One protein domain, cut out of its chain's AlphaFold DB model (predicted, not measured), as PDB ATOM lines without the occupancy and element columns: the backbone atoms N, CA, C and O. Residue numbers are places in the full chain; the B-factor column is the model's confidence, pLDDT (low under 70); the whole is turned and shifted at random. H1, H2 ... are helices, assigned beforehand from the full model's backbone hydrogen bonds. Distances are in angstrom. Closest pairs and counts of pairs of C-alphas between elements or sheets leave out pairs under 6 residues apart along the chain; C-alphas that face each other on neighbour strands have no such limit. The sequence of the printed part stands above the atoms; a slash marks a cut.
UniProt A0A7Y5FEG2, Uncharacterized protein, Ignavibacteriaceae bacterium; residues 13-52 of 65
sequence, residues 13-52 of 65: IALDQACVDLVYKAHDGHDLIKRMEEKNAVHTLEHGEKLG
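What this domain is: This is residues 13 to 52 of the 65 residues of an uncharacterized protein of Ignavibacteriaceae bacterium (UniProt A0A7Y5FEG2). Three helices in a row along the chain make a flat, nearly closed loop: H1 forms one long side, and H2 and H3 fold back as the other, with H3 returning to the first residues of H1. The bend at residues 25 to 31 sticks out at the end far from Gly 52. The printed part has 40 residues with three named helices, H1, H2 and H3, no named strand, and the class is all helix. It is only just compact, close to loose, with a radius of gyration of the C-alphas of 10.7 A and spans of 33 by 19 by 7 A.

Where its parts are: H1, residues 13 to 25, begins at C-alpha 13 (48.745, 24.128, 32.550) and is 18.4 A long from first to last C-alpha. H2, residues 30 to 38, is 12.2 A long. H3, residues 41 to 50, is 15.0 A long and ends at C-alpha 50 (49.757, 22.819, 22.246).

How they stand to each other: H1 and H2 only just touch, with 3 pairs of C-alphas within 8 A, and only at the corner by their link; H1 takes part with residues 23 to 24 alone. Their closest C-alphas, Tyr 24 and Ile 33, are 6.6 A apart, and they run opposite ways at a steep tilt of 50 degrees. H2 and H3 are close but not clearly touching, the closest C-alphas being Met 36 and Val 42 at 7.4 A, and they run the same way at a steep tilt of 55 degrees. H3 touches H1 at its residues 13 to 17 alone, with the closest C-alphas, Ile 13 and Leu 45, 6.1 A apart; they run opposite ways at a shallow tilt of 27 degrees. In H1 and H2 every O i to N i+4 pair is within hydrogen-bond range, in H3 5 of 6.

The domain as a whole: The farthest C-alphas, Asp 28 and Gly 52, are 32.8 A apart, while those of Ile 13 and Gly 52 are 9.3 A apart. The printed part has no cut, and both links, H1 to H2 and H2 to H3, are tight. The mean pLDDT of the printed part is 95.1, and no printed residue is under 70.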
ATOM      1  N   ILE A  13      48.554  25.523  32.965       98.12
ATOM      2  CA  ILE A  13      48.745  24.128  32.550       98.12
ATOM      3  C   ILE A  13      49.627  23.404  33.563       98.12
ATOM      4  O   ILE A  13      49.311  22.282  33.954       98.12
ATOM      5  N   ALA A  14      50.677  24.066  34.049       98.19
ATOM      6  CA  ALA A  14      51.541  23.532  35.095       98.19
ATOM      7  C   ALA A  14      50.757  23.306  36.396       98.19
ATOM      8  O   ALA A  14      50.914  22.270  37.044       98.19
ATOM      9  N   LEU A  15      49.884  24.259  36.757       97.75
ATOM     10  CA  LEU A  15      49.016  24.161  37.932       97.75
ATOM     11  C   LEU A  15      48.094  22.948  37.851       97.75
ATOM     12  O   LEU A  15      48.030  22.145  38.779       97.75
ATOM     13  N   ASP A  16      47.372  22.825  36.741       96.62
ATOM     14  CA  ASP A  16      46.375  21.777  36.579       96.62
ATOM     15  C   ASP A  16      47.042  20.397  36.426       96.62
ATOM     16  O   ASP A  16      46.583  19.419  37.017       96.62
ATOM     17  N   GLN A  17      48.208  20.316  35.772       97.50
ATOM     18  CA  GLN A  17      49.024  19.096  35.759       97.50
ATOM     19  C   GLN A  17      49.436  18.665  37.178       97.50
ATOM     20  O   GLN A  17      49.329  17.482  37.504       97.50
ATOM     21  N   ALA A  18      49.851  19.597  38.042       97.31
ATOM     22  CA  ALA A  18      50.180  19.283  39.433       97.31
ATOM     23  C   ALA A  18      48.959  18.763  40.216       97.31
ATOM     24  O   ALA A  18      49.080  17.795  40.971       97.31
ATOM     25  N   CYS A  19      47.773  19.343  40.002       95.31
ATOM     26  CA  CYS A  19      46.521  18.863  40.595       95.31
ATOM     27  C   CYS A  19      46.213  17.417  40.185       95.31
ATOM     28  O   CYS A  19      45.918  16.580  41.043       95.31
ATOM     29  N   VAL A  20      46.317  17.106  38.888       95.31
ATOM     30  CA  VAL A  20      46.137  15.743  38.367       95.31
ATOM     31  C   VAL A  20      47.111  14.781  39.042       95.31
ATOM     32  O   VAL A  20      46.692  13.758  39.581       95.31
ATOM     33  N   ASP A  21      48.395  15.121  39.079       95.81
ATOM     34  CA  ASP A  21      49.420  14.243  39.638       95.81
ATOM     35  C   ASP A  21      49.201  13.952  41.130       95.81
ATOM     36  O   ASP A  21      49.441  12.831  41.583       95.81
ATOM     37  N   LEU A  22      48.737  14.934  41.910       95.31
ATOM     38  CA  LEU A  22      48.425  14.739  43.328       95.31
ATOM     39  C   LEU A  22      47.194  13.852  43.535       95.31
ATOM     40  O   LEU A  22      47.210  13.004  44.426       95.31
ATOM     41  N   VAL A  23      46.168  13.973  42.686       94.38
ATOM     42  CA  VAL A  23      45.007  13.065  42.702       94.38
ATOM     43  C   VAL A  23      45.438  11.626  42.422       94.38
ATOM     44  O   VAL A  23      45.013  10.715  43.129       94.38
ATOM     45  N   TYR A  24      46.318  11.409  41.441       94.25
ATOM     46  CA  TYR A  24      46.849  10.076  41.130       94.25
ATOM     47  C   TYR A  24      47.719   9.492  42.255       94.25
ATOM     48  O   TYR A  24      47.816   8.272  42.382       94.25
ATOM     49  N   LYS A  25      48.343  10.340  43.082       93.94
ATOM     50  CA  LYS A  25      49.126   9.925  44.260       93.94
ATOM     51  C   LYS A  25      48.270   9.699  45.511       93.94
ATOM     52  O   LYS A  25      48.751   9.076  46.457       93.94
ATOM     53  N   ALA A  26      47.034  10.196  45.547       93.50
ATOM     54  CA  ALA A  26      46.157  10.070  46.705       93.50
ATOM     55  C   ALA A  26      45.676   8.620  46.893       93.50
ATOM     56  O   ALA A  26      45.145   7.997  45.973       93.50
ATOM     57  N   HIS A  27      45.799   8.092  48.116       89.75
ATOM     58  CA  HIS A  27      45.422   6.711  48.452       89.75
ATOM     59  C   HIS A  27      43.923   6.418  48.233       89.75
ATOM     60  O   HIS A  27      43.534   5.277  48.016       89.75
ATOM     61  N   ASP A  28      43.064   7.433  48.298       92.44
ATOM     62  CA  ASP A  28      41.610   7.311  48.181       92.44
ATOM     63  C   ASP A  28      41.032   8.131  47.007       92.44
ATOM     64  O   ASP A  28      39.896   8.619  47.070       92.44
ATOM     65  N   GLY A  29      41.819   8.271  45.930       90.31
ATOM     66  CA  GLY A  29      41.480   9.013  44.705       90.31
ATOM     67  C   GLY A  29      40.763   8.217  43.604       90.31
ATOM     68  O   GLY A  29      40.422   8.783  42.566       90.31
ATOM     69  N   HIS A  30      40.502   6.922  43.808       93.31
ATOM     70  CA  HIS A  30      40.051   5.989  42.761       93.31
ATOM     71  C   HIS A  30      38.825   6.445  41.950       93.31
ATOM     72  O   HIS A  30      38.834   6.349  40.723       93.31
ATOM     73  N   ASP A  31      37.784   6.972  42.603       94.06
ATOM     74  CA  ASP A  31      36.562   7.410  41.911       94.06
ATOM     75  C   ASP A  31      36.804   8.619  40.997       94.06
ATOM     76  O   ASP A  31      36.189   8.735  39.931       94.06
ATOM     77  N   LEU A  32      37.699   9.530  41.400       93.25
ATOM     78  CA  LEU A  32      38.046  10.689  40.583       93.25
ATOM     79  C   LEU A  32      38.951  10.285  39.423       93.25
ATOM     80  O   LEU A  32      38.676  10.693  38.298       93.25
ATOM     81  N   ILE A  33      39.949   9.434  39.677       95.00
ATOM     82  CA  ILE A  33      40.831   8.877  38.640       95.00
ATOM     83  C   ILE A  33      39.990   8.208  37.548       95.00
ATOM     84  O   ILE A  33      40.097   8.571  36.379       95.00
ATOM     85  N   LYS A  34      39.051   7.333  37.933       96.00
ATOM     86  CA  LYS A  34      38.126   6.679  36.995       96.00
ATOM     87  C   LYS A  34      37.368   7.691  36.135       96.00
ATOM     88  O   LYS A  34      37.284   7.535  34.923       96.00
ATOM     89  N   ARG A  35      36.843   8.761  36.742       94.38
ATOM     90  CA  ARG A  35      36.146   9.830  36.009       94.38
ATOM     91  C   ARG A  35      37.055  10.595  35.056       94.38
ATOM     92  O   ARG A  35      36.598  10.973  33.982       94.38
ATOM     93  N   MET A  36      38.288  10.874  35.460       94.31
ATOM     94  CA  MET A  36      39.267  11.585  34.639       94.31
ATOM     95  C   MET A  36      39.658  10.760  33.415       94.31
ATOM     96  O   MET A  36      39.720  11.308  32.318       94.31
ATOM     97  N   GLU A  37      39.834   9.451  33.583       93.88
ATOM     98  CA  GLU A  37      40.137   8.516  32.498       93.88
ATOM     99  C   GLU A  37      38.939   8.335  31.560       93.88
ATOM    100  O   GLU A  37      39.071   8.510  30.352       93.88
ATOM    101  N   GLU A  38      37.738   8.099  32.098       96.62
ATOM    102  CA  GLU A  38      36.505   7.970  31.305       96.62
ATOM    103  C   GLU A  38      36.184   9.232  30.496       96.62
ATOM    104  O   GLU A  38      35.610   9.157  29.408       96.62
ATOM    105  N   LYS A  39      36.530  10.406  31.036       94.69
ATOM    106  CA  LYS A  39      36.273  11.706  30.411       94.69
ATOM    107  C   LYS A  39      37.485  12.310  29.726       94.69
ATOM    108  O   LYS A  39      37.391  13.460  29.303       94.69
ATOM    109  N   ASN A  40      38.578  11.563  29.568       92.38
ATOM    110  CA  ASN A  40      39.723  12.014  28.784       92.38
ATOM    111  C   ASN A  40      40.360  13.322  29.306       92.38
ATOM    112  O   ASN A  40      40.851  14.131  28.522       92.38
ATOM    113  N   ALA A  41      40.365  13.544  30.625       89.88
ATOM    114  CA  ALA A  41      40.784  14.810  31.240       89.88
ATOM    115  C   ALA A  41      42.232  15.208  30.889       89.88
ATOM    116  O   ALA A  41      42.520  16.382  30.668       89.88
ATOM    117  N   VAL A  42      43.134  14.231  30.752       91.31
ATOM    118  CA  VAL A  42      44.546  14.468  30.396       91.31
ATOM    119  C   VAL A  42      44.693  15.122  29.014       91.31
ATOM    120  O   VAL A  42      45.603  15.923  28.801       91.31
ATOM    121  N   HIS A  43      43.769  14.864  28.083       95.31
ATOM    122  CA  HIS A  43      43.813  15.476  26.755       95.31
ATOM    123  C   HIS A  43      43.565  16.990  26.789       95.31
ATOM    124  O   HIS A  43      44.050  17.705  25.910       95.31
ATOM    125  N   THR A  44      42.867  17.507  27.806       94.50
ATOM    126  CA  THR A  44      42.706  18.955  27.997       94.50
ATOM    127  C   THR A  44      44.050  19.625  28.290       94.50
ATOM    128  O   THR A  44      44.347  20.655  27.684       94.50
ATOM    129  N   LEU A  45      44.895  19.007  29.122       95.50
ATOM    130  CA  LEU A  45      46.246  19.496  29.429       95.50
ATOM    131  C   LEU A  45      47.152  19.465  28.191       95.50
ATOM    132  O   LEU A  45      47.807  20.453  27.870       95.50
ATOM    133  N   GLU A  46      47.138  18.354  27.447       96.56
ATOM    134  CA  GLU A  46      47.893  18.207  26.193       96.56
ATOM    135  C   GLU A  46      47.511  19.248  25.148       96.56
ATOM    136  O   GLU A  46      48.364  19.768  24.429       96.56
ATOM    137  N   HIS A  47      46.215  19.519  25.011       97.50
ATOM    138  CA  HIS A  47      45.740  20.497  24.050       97.50
ATOM    139  C   HIS A  47      46.052  21.925  24.503       97.50
ATOM    140  O   HIS A  47      46.476  22.735  23.683       97.50
ATOM    141  N   GLY A  48      45.907  22.225  25.797       97.50
ATOM    142  CA  GLY A  48      46.236  23.534  26.361       97.50
ATOM    143  C   GLY A  48      47.710  23.905  26.183       97.50
ATOM    144  O   GLY A  48      48.010  25.021  25.760       97.50
ATOM    145  N   GLU A  49      48.620  22.953  26.393       97.81
ATOM    146  CA  GLU A  49      50.048  23.131  26.098       97.81
ATOM    147  C   GLU A  49      50.294  23.385  24.602       97.81
ATOM    148  O   GLU A  49      50.993  24.329  24.239       97.81
ATOM    149  N   LYS A  50      49.654  22.615  23.707       97.94
ATOM    150  CA  LYS A  50      49.757  22.819  22.246       97.94
ATOM    151  C   LYS A  50      49.247  24.188  21.788       97.94
ATOM    152  O   LYS A  50      49.727  24.704  20.783       97.94
ATOM    153  N   LEU A  51      48.277  24.763  22.498       97.69
ATOM    154  CA  LEU A  51      47.774  26.119  22.260       97.69
ATOM    155  C   LEU A  51      48.689  27.211  22.843       97.69
ATOM    156  O   LEU A  51      48.442  28.390  22.601       97.69
ATOM    157  N   GLY A  52      49.735  26.843  23.590       97.38
ATOM    158  CA  GLY A  52      50.665  27.779  24.217       97.38
ATOM    159  C   GLY A  52      50.116  28.449  25.477       97.38
ATOM    160  O   GLY A  52      50.576  29.531  25.831       97.38
TER     161      GLY A  52